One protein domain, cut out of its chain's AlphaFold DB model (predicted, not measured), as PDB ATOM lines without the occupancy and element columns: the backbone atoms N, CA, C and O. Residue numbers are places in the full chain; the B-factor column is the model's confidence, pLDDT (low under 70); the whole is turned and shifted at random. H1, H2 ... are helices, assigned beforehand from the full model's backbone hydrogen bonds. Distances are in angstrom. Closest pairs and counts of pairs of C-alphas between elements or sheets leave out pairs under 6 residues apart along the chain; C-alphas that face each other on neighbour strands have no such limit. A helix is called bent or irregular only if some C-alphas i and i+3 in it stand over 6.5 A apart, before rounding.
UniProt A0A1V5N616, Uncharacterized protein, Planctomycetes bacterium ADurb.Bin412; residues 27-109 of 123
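Overview. This is residues 27 to 109 of the 123 residues of an uncharacterized protein of Planctomycetes bacterium ADurb.Bin412 (UniProt A0A1V5N616). Three long helices, H1, H2 and H4, make an up-and-down bundle, each running against the one before; short H3 sits at one end of this rod. The printed part has 83 residues with four named helices, H1 to H4, all helix. It is compact, radius of gyration of the C-alphas 13.2 A, spans 41 by 19 by 19 A.

Arrangement. Start at H1, residues 27 to 47: it touches H4, residues 90 to 109, the same way, at 36 degrees, only just steep; closest C-alphas Pro 36 and Gly 98, 4.0 A. With H2, residues 61 to 79, H1 forms a hairpin, at a shallow tilt of 31 degrees; closest C-alphas Ser 32 and Ala 74, 5.0 A. H2 touches H4 opposite ways, at a shallow tilt of 23 degrees; closest C-alphas Gly 70 and Ala 94, 4.5 A. H3, residues 81 to 84, only just touches H2, with 3 pairs of C-alphas within 8 A, only at the corner, at residues 76 to 77 alone; closest C-alphas Phe 84 and Pro 77, 4.8 A. Every O i to N i+4 pair is within hydrogen-bond range in H4, 15 of 17 in H1, 12 of 15 in H2; H3 is too short.

Along the chain. Find C-alpha 27 at (-45.993, -36.103, 22.532); H1 runs 30.1 A, H2 26.4 A, H3 5.1 A, and H4 28.1 A to C-alpha 109 at (-34.715, -12.514, 43.914). H1 is only just irregular, C-alphas 33 and 36 being 6.51 A apart; H2 is irregular, C-alphas 74 and 77 being 7.1 A apart.

Size, cuts and confidence. The farthest C-alphas, Lys 57 and Ala 82, are 42.3 A apart. The printed part has no cut; the link H1 to H2 is long; no printed residue is under 70 in pLDDT.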
ATOM      1  N   PHE A  27     -46.731 -37.277  22.999       86.88
ATOM      2  CA  PHE A  27     -45.993 -36.103  22.532       86.88
ATOM      3  C   PHE A  27     -46.641 -34.784  22.949       86.88
ATOM      4  O   PHE A  27     -45.919 -33.823  23.215       86.88
ATOM      5  N   SER A  28     -47.969 -34.731  23.071       89.00
ATOM      6  CA  SER A  28     -48.668 -33.533  23.550       89.00
ATOM      7  C   SER A  28     -48.328 -33.225  25.008       89.00
ATOM      8  O   SER A  28     -48.010 -32.079  25.329       89.00
ATOM      9  N   ILE A  29     -48.315 -34.235  25.887       91.00
ATOM     10  CA  ILE A  29     -47.936 -34.069  27.301       91.00
ATOM     11  C   ILE A  29     -46.467 -33.666  27.423       91.00
ATOM     12  O   ILE A  29     -46.140 -32.711  28.131       91.00
ATOM     13  N   ILE A  30     -45.588 -34.362  26.700       90.62
ATOM     14  CA  ILE A  30     -44.154 -34.069  26.689       90.62
ATOM     15  C   ILE A  30     -43.921 -32.629  26.209       90.62
ATOM     16  O   ILE A  30     -43.317 -31.833  26.928       90.62
ATOM     17  N   GLY A  31     -44.460 -32.257  25.046       89.31
ATOM     18  CA  GLY A  31     -44.319 -30.913  24.482       89.31
ATOM     19  C   GLY A  31     -44.870 -29.816  25.397       89.31
ATOM     20  O   GLY A  31     -44.241 -28.768  25.547       89.31
ATOM     21  N   SER A  32     -45.991 -30.084  26.071       93.88
ATOM     22  CA  SER A  32     -46.597 -29.171  27.050       93.88
ATOM     23  C   SER A  32     -45.678 -28.888  28.242       93.88
ATOM     24  O   SER A  32     -45.661 -27.769  28.751       93.88
ATOM     25  N   SER A  33     -44.884 -29.874  28.674       94.62
ATOM     26  CA  SER A  33     -43.913 -29.717  29.768       94.62
ATOM     27  C   SER A  33     -42.627 -29.014  29.328       94.62
ATOM     28  O   SER A  33     -42.083 -28.197  30.071       94.62
ATOM     29  N   PHE A  34     -42.142 -29.286  28.112       96.25
ATOM     30  CA  PHE A  34     -40.892 -28.703  27.614       96.25
ATOM     31  C   PHE A  34     -40.999 -27.208  27.291       96.25
ATOM     32  O   PHE A  34     -40.042 -26.474  27.541       96.25
ATOM     33  N   GLY A  35     -42.152 -26.739  26.800       96.69
ATOM     34  CA  GLY A  35     -42.396 -25.323  26.494       96.69
ATOM     35  C   GLY A  35     -41.909 -24.347  27.581       96.69
ATOM     36  O   GLY A  35     -40.998 -23.555  27.317       96.69
ATOM     37  N   PRO A  36     -42.435 -24.409  28.818       98.12
ATOM     38  CA  PRO A  36     -42.058 -23.474  29.878       98.12
ATOM     39  C   PRO A  36     -40.621 -23.648  30.380       98.12
ATOM     40  O   PRO A  36     -40.019 -22.672  30.836       98.12
ATOM     41  N   ILE A  37     -40.041 -24.848  30.263       97.38
ATOM     42  CA  ILE A  37     -38.623 -25.087  30.575       97.38
ATOM     43  C   ILE A  37     -37.757 -24.288  29.603       97.38
ATOM     44  O   ILE A  37     -36.921 -23.493  30.034       97.38
ATOM     45  N   CYS A  38     -38.004 -24.428  28.299       97.50
ATOM     46  CA  CYS A  38     -37.288 -23.677  27.272       97.50
ATOM     47  C   CYS A  38     -37.462 -22.162  27.457       97.50
ATOM     48  O   CYS A  38     -36.483 -21.424  27.361       97.50
ATOM     49  N   GLY A  39     -38.668 -21.699  27.798       98.06
ATOM     50  CA  GLY A  39     -38.923 -20.288  28.107       98.06
ATOM     51  C   GLY A  39     -38.080 -19.777  29.274       98.06
ATOM     52  O   GLY A  39     -37.422 -18.741  29.170       98.06
ATOM     53  N   SER A  40     -38.031 -20.552  30.359       97.88
ATOM     54  CA  SER A  40     -37.220 -20.249  31.545       97.88
ATOM     55  C   SER A  40     -35.722 -20.218  31.227       97.88
ATOM     56  O   SER A  40     -35.011 -19.326  31.685       97.88
ATOM     57  N   MET A  41     -35.236 -21.152  30.402       97.00
ATOM     58  CA  MET A  41     -33.838 -21.185  29.952       97.00
ATOM     59  C   MET A  41     -33.478 -19.951  29.119       97.00
ATOM     60  O   MET A  41     -32.406 -19.374  29.300       97.00
ATOM     61  N   VAL A  42     -34.372 -19.518  28.225       97.81
ATOM     62  CA  VAL A  42     -34.166 -18.316  27.406       97.81
ATOM     63  C   VAL A  42     -34.200 -17.051  28.268       97.81
ATOM     64  O   VAL A  42     -33.371 -16.160  28.079       97.81
ATOM     65  N   ALA A  43     -35.100 -16.970  29.251       97.69
ATOM     66  CA  ALA A  43     -35.114 -15.866  30.208       97.69
ATOM     67  C   ALA A  43     -33.809 -15.803  31.014       97.69
ATOM     68  O   ALA A  43     -33.206 -14.734  31.120       97.69
ATOM     69  N   ASP A  44     -33.334 -16.946  31.519       96.44
ATOM     70  CA  ASP A  44     -32.066 -17.023  32.243       96.44
ATOM     71  C   ASP A  44     -30.878 -16.586  31.376       96.44
ATOM     72  O   ASP A  44     -30.029 -15.811  31.815       96.44
ATOM     73  N   TYR A  45     -30.849 -17.010  30.111       96.62
ATOM     74  CA  TYR A  45     -29.820 -16.609  29.156       96.62
ATOM     75  C   TYR A  45     -29.721 -15.091  28.997       96.62
ATOM     76  O   TYR A  45     -28.627 -14.523  29.063       96.62
ATOM     77  N   PHE A  46     -30.857 -14.415  28.809       97.44
ATOM     78  CA  PHE A  46     -30.870 -12.962  28.664       97.44
ATOM     79  C   PHE A  46     -30.509 -12.245  29.966       97.44
ATOM     80  O   PHE A  46     -29.703 -11.314  29.932       97.44
ATOM     81  N   LEU A  47     -31.042 -12.696  31.104       95.06
ATOM     82  CA  LEU A  47     -30.719 -12.134  32.420       95.06
ATOM     83  C   LEU A  47     -29.250 -12.345  32.805       95.06
ATOM     84  O   LEU A  47     -28.676 -11.529  33.518       95.06
ATOM     85  N   SER A  48     -28.624 -13.388  32.269       94.12
ATOM     86  CA  SER A  48     -27.204 -13.698  32.455       94.12
ATOM     87  C   SER A  48     -26.298 -13.008  31.429       94.12
ATOM     88  O   SER A  48     -25.152 -13.413  31.226       94.12
ATOM     89  N   GLY A  49     -26.793 -11.967  30.753       94.19
ATOM     90  CA  GLY A  49     -26.010 -11.177  29.804       94.19
ATOM     91  C   GLY A  49     -25.690 -11.922  28.510       94.19
ATOM     92  O   GLY A  49     -24.598 -11.753  27.965       94.19
ATOM     93  N   LYS A  50     -26.625 -12.750  28.023       95.12
ATOM     94  CA  LYS A  50     -26.471 -13.580  26.814       95.12
ATOM     95  C   LYS A  50     -25.313 -14.579  26.929       95.12
ATOM     96  O   LYS A  50     -24.629 -14.884  25.950       95.12
ATOM     97  N   LYS A  51     -25.098 -15.102  28.136       90.50
ATOM     98  CA  LYS A  51     -24.109 -16.142  28.438       90.50
ATOM     99  C   LYS A  51     -24.788 -17.311  29.130       90.50
ATOM    100  O   LYS A  51     -25.784 -17.143  29.830       90.50
ATOM    101  N   TRP A  52     -24.231 -18.502  28.941       89.94
ATOM    102  CA  TRP A  52     -24.662 -19.670  29.697       89.94
ATOM    103  C   TRP A  52     -24.185 -19.528  31.140       89.94
ATOM    104  O   TRP A  52     -22.985 -19.551  31.401       89.94
ATOM    105  N   ALA A  53     -25.127 -19.344  32.068       87.44
ATOM    106  CA  ALA A  53     -24.828 -19.126  33.483       87.44
ATOM    107  C   ALA A  53     -24.223 -20.360  34.173       87.44
ATOM    108  O   ALA A  53     -23.636 -20.240  35.245       87.44
ATOM    109  N   GLY A  54     -24.375 -21.539  33.563       88.00
ATOM    110  CA  GLY A  54     -24.020 -22.808  34.181       88.00
ATOM    111  C   GLY A  54     -24.971 -23.183  35.326       88.00
ATOM    112  O   GLY A  54     -26.068 -22.629  35.444       88.00
ATOM    113  N   PRO A  55     -24.584 -24.157  36.163       90.94
ATOM    114  CA  PRO A  55     -25.385 -24.591  37.300       90.94
ATOM    115  C   PRO A  55     -25.606 -23.461  38.315       90.94
ATOM    116  O   PRO A  55     -24.707 -22.667  38.584       90.94
ATOM    117  N   ARG A  56     -26.790 -23.413  38.931       91.19
ATOM    118  CA  ARG A  56     -27.117 -22.482  40.026       91.19
ATOM    119  C   ARG A  56     -27.154 -23.227  41.359       91.19
ATOM    120  O   ARG A  56     -27.423 -24.427  41.390       91.19
ATOM    121  N   LYS A  57     -26.855 -22.533  42.461       93.25
ATOM    122  CA  LYS A  57     -26.853 -23.145  43.800       93.25
ATOM    123  C   LYS A  57     -28.262 -23.582  44.210       93.25
ATOM    124  O   LYS A  57     -29.198 -22.798  44.118       93.25
ATOM    125  N   GLY A  58     -28.382 -24.787  44.761       92.19
ATOM    126  CA  GLY A  58     -29.616 -25.258  45.393       92.19
ATOM    127  C   GLY A  58     -30.815 -25.334  44.443       92.19
ATOM    128  O   GLY A  58     -30.685 -25.716  43.282       92.19
ATOM    129  N   VAL A  59     -31.998 -25.002  44.964       93.00
ATOM    130  CA  VAL A  59     -33.279 -25.125  44.254       93.00
ATOM    131  C   VAL A  59     -33.648 -23.801  43.591       93.00
ATOM    132  O   VAL A  59     -33.801 -22.778  44.257       93.00
ATOM    133  N   ASN A  60     -33.840 -23.820  42.271       94.62
ATOM    134  CA  ASN A  60     -34.267 -22.645  41.519       94.62
ATOM    135  C   ASN A  60     -35.792 -22.475  41.558       94.62
ATOM    136  O   ASN A  60     -36.496 -22.934  40.655       94.62
ATOM    137  N   MET A  61     -36.298 -21.797  42.590       96.31
ATOM    138  CA  MET A  61     -37.738 -21.563  42.756       96.31
ATOM    139  C   MET A  61     -38.352 -20.754  41.610       96.31
ATOM    140  O   MET A  61     -39.475 -21.057  41.209       96.31
ATOM    141  N   ALA A  62     -37.618 -19.797  41.028       96.88
ATOM    142  CA  ALA A  62     -38.073 -19.091  39.828       96.88
ATOM    143  C   ALA A  62     -38.352 -20.068  38.669       96.88
ATOM    144  O   ALA A  62     -39.386 -19.970  38.014       96.88
ATOM    145  N   GLY A  63     -37.472 -21.057  38.473       96.69
ATOM    146  CA  GLY A  63     -37.644 -22.122  37.482       96.69
ATOM    147  C   GLY A  63     -38.813 -23.061  37.781       96.69
ATOM    148  O   GLY A  63     -39.634 -23.304  36.900       96.69
ATOM    149  N   TYR A  64     -38.925 -23.563  39.014       97.44
ATOM    150  CA  TYR A  64     -40.000 -24.494  39.386       97.44
ATOM    151  C   TYR A  64     -41.391 -23.871  39.262       97.44
ATOM    152  O   TYR A  64     -42.302 -24.518  38.746       97.44
ATOM    153  N   ILE A  65     -41.559 -22.616  39.689       97.94
ATOM    154  CA  ILE A  65     -42.844 -21.912  39.581       97.94
ATOM    155  C   ILE A  65     -43.172 -21.629  38.110       97.94
ATOM    156  O   ILE A  65     -44.290 -21.902  37.671       97.94
ATOM    157  N   ALA A  66     -42.202 -21.136  37.332       98.19
ATOM    158  CA  ALA A  66     -42.383 -20.876  35.904       98.19
ATOM    159  C   ALA A  66     -42.768 -22.149  35.128       98.19
ATOM    160  O   ALA A  66     -43.686 -22.120  34.303       98.19
ATOM    161  N   TRP A  67     -42.121 -23.276  35.441       98.31
ATOM    162  CA  TRP A  67     -42.471 -24.586  34.897       98.31
ATOM    163  C   TRP A  67     -43.880 -25.018  35.300       98.31
ATOM    164  O   TRP A  67     -44.677 -25.334  34.422       98.31
ATOM    165  N   ALA A  68     -44.205 -25.003  36.596       98.12
ATOM    166  CA  ALA A  68     -45.483 -25.505  37.092       98.12
ATOM    167  C   ALA A  68     -46.666 -24.745  36.479       98.12
ATOM    168  O   ALA A  68     -47.597 -25.361  35.964       98.12
ATOM    169  N   VAL A  69     -46.609 -23.410  36.470       98.31
ATOM    170  CA  VAL A  69     -47.685 -22.585  35.904       98.31
ATOM    171  C   VAL A  69     -47.793 -22.787  34.395       98.31
ATOM    172  O   VAL A  69     -48.891 -23.006  33.884       98.31
ATOM    173  N   GLY A  70     -46.668 -22.762  33.675       97.94
ATOM    174  CA  GLY A  70     -46.679 -22.971  32.230       97.94
ATOM    175  C   GLY A  70     -47.187 -24.359  31.842       97.94
ATOM    176  O   GLY A  70     -47.989 -24.469  30.918       97.94
ATOM    177  N   PHE A  71     -46.797 -25.400  32.580       98.00
ATOM    178  CA  PHE A  71     -47.248 -26.768  32.339       98.00
ATOM    179  C   PHE A  71     -48.745 -26.920  32.609       98.00
ATOM    180  O   PHE A  71     -49.452 -27.457  31.761       98.00
ATOM    181  N   ILE A  72     -49.252 -26.381  33.727       97.75
ATOM    182  CA  ILE A  72     -50.688 -26.399  34.042       97.75
ATOM    183  C   ILE A  72     -51.494 -25.759  32.911       97.75
ATOM    184  O   ILE A  72     -52.476 -26.349  32.470       97.75
ATOM    185  N   VAL A  73     -51.072 -24.595  32.405       97.31
ATOM    186  CA  VAL A  73     -51.764 -23.929  31.289       97.31
ATOM    187  C   VAL A  73     -51.687 -24.762  30.008       97.31
ATOM    188  O   VAL A  73     -52.689 -24.905  29.307       97.31
ATOM    189  N   ALA A  74     -50.527 -25.351  29.720       96.38
ATOM    190  CA  ALA A  74     -50.299 -26.131  28.509       96.38
ATOM    191  C   ALA A  74     -51.126 -27.422  28.442       96.38
ATOM    192  O   ALA A  74     -51.458 -27.870  27.345       96.38
ATOM    193  N   ILE A  75     -51.484 -28.011  29.589       96.31
ATOM    194  CA  ILE A  75     -52.300 -29.231  29.627       96.31
ATOM    195  C   ILE A  75     -53.811 -28.980  29.578       96.31
ATOM    196  O   ILE A  75     -54.569 -29.920  29.339       96.31
ATOM    197  N   LEU A  76     -54.274 -27.738  29.760       95.94
ATOM    198  CA  LEU A  76     -55.707 -27.418  29.766       95.94
ATOM    199  C   LEU A  76     -56.460 -27.882  28.501       95.94
ATOM    200  O   LEU A  76     -57.548 -28.445  28.661       95.94
ATOM    201  N   PRO A  77     -55.921 -27.743  27.270       94.12
ATOM    202  CA  PRO A  77     -56.578 -28.260  26.067       94.12
ATOM    203  C   PRO A  77     -56.785 -29.778  26.085       94.12
ATOM    204  O   PRO A  77     -57.754 -30.261  25.506       94.12
ATOM    205  N   MET A  78     -55.912 -30.529  26.768       91.25
ATOM    206  CA  MET A  78     -56.025 -31.988  26.901       91.25
ATOM    207  C   MET A  78     -57.089 -32.397  27.924       91.25
ATOM    208  O   MET A  78     -57.690 -33.458  27.793       91.25
ATOM    209  N   VAL A  79     -57.344 -31.552  28.927       92.44
ATOM    210  CA  VAL A  79     -58.390 -31.783  29.936       92.44
ATOM    211  C   VAL A  79     -59.769 -31.410  29.392       92.44
ATOM    212  O   VAL A  79     -60.744 -32.120  29.630       92.44
ATOM    213  N   ASN A  80     -59.876 -30.286  28.676       94.88
ATOM    214  CA  ASN A  80     -61.133 -29.844  28.077       94.88
ATOM    215  C   ASN A  80     -60.885 -28.994  26.823       94.88
ATOM    216  O   ASN A  80     -60.779 -27.766  26.886       94.88
ATOM    217  N   ALA A  81     -60.841 -29.657  25.668       93.56
ATOM    218  CA  ALA A  81     -60.593 -29.014  24.382       93.56
ATOM    219  C   ALA A  81     -61.677 -27.991  23.996       93.56
ATOM    220  O   ALA A  81     -61.355 -26.955  23.422       93.56
ATOM    221  N   ALA A  82     -62.946 -28.222  24.351       95.50
ATOM    222  CA  ALA A  82     -64.037 -27.298  24.029       95.50
ATOM    223  C   ALA A  82     -63.887 -25.947  24.749       95.50
ATOM    224  O   ALA A  82     -64.189 -24.899  24.184       95.50
ATOM    225  N   LYS A  83     -63.389 -25.965  25.991       97.00
ATOM    226  CA  LYS A  83     -63.180 -24.756  26.797       97.00
ATOM    227  C   LYS A  83     -61.824 -24.093  26.548       97.00
ATOM    228  O   LYS A  83     -61.724 -22.869  26.622       97.00
ATOM    229  N   PHE A  84     -60.780 -24.883  26.301       96.62
ATOM    230  CA  PHE A  84     -59.388 -24.416  26.306       96.62
ATOM    231  C   PHE A  84     -58.652 -24.593  24.975       96.62
ATOM    232  O   PHE A  84     -57.480 -24.241  24.888       96.62
ATOM    233  N   GLY A  85     -59.304 -25.086  23.918       93.31
ATOM    234  CA  GLY A  85     -58.677 -25.330  22.611       93.31
ATOM    235  C   GLY A  85     -58.081 -24.087  21.939       93.31
ATOM    236  O   GLY A  85     -57.226 -24.206  21.064       93.31
ATOM    237  N   TRP A  86     -58.460 -22.888  22.386       94.06
ATOM    238  CA  TRP A  86     -57.852 -21.623  21.965       94.06
ATOM    239  C   TRP A  86     -56.401 -21.450  22.447       94.06
ATOM    240  O   TRP A  86     -55.677 -20.615  21.908       94.06
ATOM    241  N   ILE A  87     -55.938 -22.248  23.416       93.94
ATOM    242  CA  ILE A  87     -54.540 -22.293  23.869       93.94
ATOM    243  C   ILE A  87     -53.736 -23.157  22.881       93.94
ATOM    244  O   ILE A  87     -53.225 -24.224  23.218       93.94
ATOM    245  N   THR A  88     -53.649 -22.708  21.628       90.81
ATOM    246  CA  THR A  88     -52.962 -23.422  20.545       90.81
ATOM    247  C   THR A  88     -52.032 -22.468  19.783       90.81
ATOM    248  O   THR A  88     -52.494 -21.416  19.347       90.81
ATOM    249  N   PRO A  89     -50.740 -22.813  19.582       92.12
ATOM    250  CA  PRO A  89     -50.064 -24.022  20.060       92.12
ATOM    251  C   PRO A  89     -49.650 -23.922  21.540       92.12
ATOM    252  O   PRO A  89     -48.841 -23.070  21.919       92.12
ATOM    253  N   ALA A  90     -50.159 -24.840  22.371       94.38
ATOM    254  CA  ALA A  90     -49.931 -24.859  23.819       94.38
ATOM    255  C   ALA A  90     -48.447 -24.763  24.236       94.38
ATOM    256  O   ALA A  90     -48.152 -23.950  25.114       94.38
ATOM    257  N   PRO A  91     -47.485 -25.471  23.597       94.81
ATOM    258  CA  PRO A  91     -46.071 -25.367  23.968       94.81
ATOM    259  C   PRO A  91     -45.482 -23.960  23.802       94.81
ATOM    260  O   PRO A  91     -44.635 -23.557  24.596       94.81
ATOM    261  N   VAL A  92     -45.933 -23.192  22.802       95.94
ATOM    262  CA  VAL A  92     -45.444 -21.822  22.555       95.94
ATOM    263  C   VAL A  92     -46.012 -20.856  23.588       95.94
ATOM    264  O   VAL A  92     -45.288 -20.022  24.126       95.94
ATOM    265  N   ILE A  93     -47.295 -20.995  23.924       97.00
ATOM    266  CA  ILE A  93     -47.915 -20.198  24.991       97.00
ATOM    267  C   ILE A  93     -47.222 -20.496  26.325       97.00
ATOM    268  O   ILE A  93     -46.848 -19.581  27.059       97.00
ATOM    269  N   ALA A  94     -46.966 -21.771  26.607       97.50
ATOM    270  CA  ALA A  94     -46.264 -22.200  27.806       97.50
ATOM    271  C   ALA A  94     -44.809 -21.712  27.845       97.50
ATOM    272  O   ALA A  94     -44.329 -21.322  28.906       97.50
ATOM    273  N   PHE A  95     -44.126 -21.655  26.697       98.38
ATOM    274  CA  PHE A  95     -42.820 -21.008  26.567       98.38
ATOM    275  C   PHE A  95     -42.873 -19.540  26.989       98.38
ATOM    276  O   PHE A  95     -42.051 -19.112  27.798       98.38
ATOM    277  N   ILE A  96     -43.854 -18.777  26.499       98.44
ATOM    278  CA  ILE A  96     -44.009 -17.360  26.858       98.44
ATOM    279  C   ILE A  96     -44.279 -17.217  28.362       98.44
ATOM    280  O   ILE A  96     -43.660 -16.381  29.018       98.44
ATOM    281  N   ILE A  97     -45.142 -18.064  28.929       98.31
ATOM    282  CA  ILE A  97     -45.423 -18.086  30.373       98.31
ATOM    283  C   ILE A  97     -44.149 -18.376  31.168       98.31
ATOM    284  O   ILE A  97     -43.824 -17.628  32.091       98.31
ATOM    285  N   GLY A  98     -43.409 -19.422  30.793       98.56
ATOM    286  CA  GLY A  98     -42.153 -19.793  31.437       98.56
ATOM    287  C   GLY A  98     -41.132 -18.658  31.380       98.56
ATOM    288  O   GLY A  98     -40.537 -18.308  32.395       98.56
ATOM    289  N   PHE A  99     -40.994 -18.016  30.219       98.69
ATOM    290  CA  PHE A  99     -40.114 -16.868  30.028       98.69
ATOM    291  C   PHE A  99     -40.482 -15.692  30.941       98.69
ATOM    292  O   PHE A  99     -39.635 -15.187  31.682       98.69
ATOM    293  N   ILE A 100     -41.745 -15.255  30.903       98.62
ATOM    294  CA  ILE A 100     -42.207 -14.079  31.650       98.62
ATOM    295  C   ILE A 100     -42.124 -14.340  33.154       98.62
ATOM    296  O   ILE A 100     -41.552 -13.527  33.880       98.62
ATOM    297  N   LEU A 101     -42.651 -15.473  33.629       98.50
ATOM    298  CA  LEU A 101     -42.640 -15.794  35.055       98.50
ATOM    299  C   LEU A 101     -41.224 -15.952  35.583       98.50
ATOM    300  O   LEU A 101     -40.911 -15.381  36.625       98.50
ATOM    301  N   TYR A 102     -40.353 -16.655  34.857       98.50
ATOM    302  CA  TYR A 102     -38.960 -16.761  35.261       98.50
ATOM    303  C   TYR A 102     -38.323 -15.377  35.367       98.50
ATOM    304  O   TYR A 102     -37.689 -15.073  36.374       98.50
ATOM    305  N   ALA A 103     -38.527 -14.512  34.368       98.25
ATOM    306  CA  ALA A 103     -37.939 -13.179  34.362       98.25
ATOM    307  C   ALA A 103     -38.423 -12.307  35.533       98.25
ATOM    308  O   ALA A 103     -37.622 -11.594  36.140       98.25
ATOM    309  N   LEU A 104     -39.713 -12.374  35.865       98.44
ATOM    310  CA  LEU A 104     -40.290 -11.642  36.993       98.44
ATOM    311  C   LEU A 104     -39.785 -12.180  38.335       98.44
ATOM    312  O   LEU A 104     -39.336 -11.405  39.178       98.44
ATOM    313  N   LEU A 105     -39.800 -13.500  38.523       97.94
ATOM    314  CA  LEU A 105     -39.383 -14.136  39.775       97.94
ATOM    315  C   LEU A 105     -37.872 -14.022  40.001       97.94
ATOM    316  O   LEU A 105     -37.433 -13.826  41.133       97.94
ATOM    317  N   ALA A 106     -37.074 -14.080  38.936       96.62
ATOM    318  CA  ALA A 106     -35.641 -13.827  39.007       96.62
ATOM    319  C   ALA A 106     -35.351 -12.392  39.459       96.62
ATOM    320  O   ALA A 106     -34.550 -12.188  40.369       96.62
ATOM    321  N   LYS A 107     -36.063 -11.405  38.899       95.75
ATOM    322  CA  LYS A 107     -35.976 -10.001  39.336       95.75
ATOM    323  C   LYS A 107     -36.484  -9.787  40.765       95.75
ATOM    324  O   LYS A 107     -35.999  -8.886  41.439       95.75
ATOM    325  N   ALA A 108     -37.405 -10.624  41.234       96.62
ATOM    326  CA  ALA A 108     -37.861 -10.651  42.623       96.62
ATOM    327  C   ALA A 108     -36.896 -11.390  43.578       96.62
ATOM    328  O   ALA A 108     -37.192 -11.516  44.763       96.62
ATOM    329  N   GLY A 109     -35.751 -11.885  43.090       93.94
ATOM    330  CA  GLY A 109     -34.715 -12.514  43.914       93.94
ATOM    331  C   GLY A 109     -34.881 -14.020  44.146       93.94
ATOM    332  O   GLY A 109     -34.122 -14.597  44.918       93.94
TER     333      GLY A 109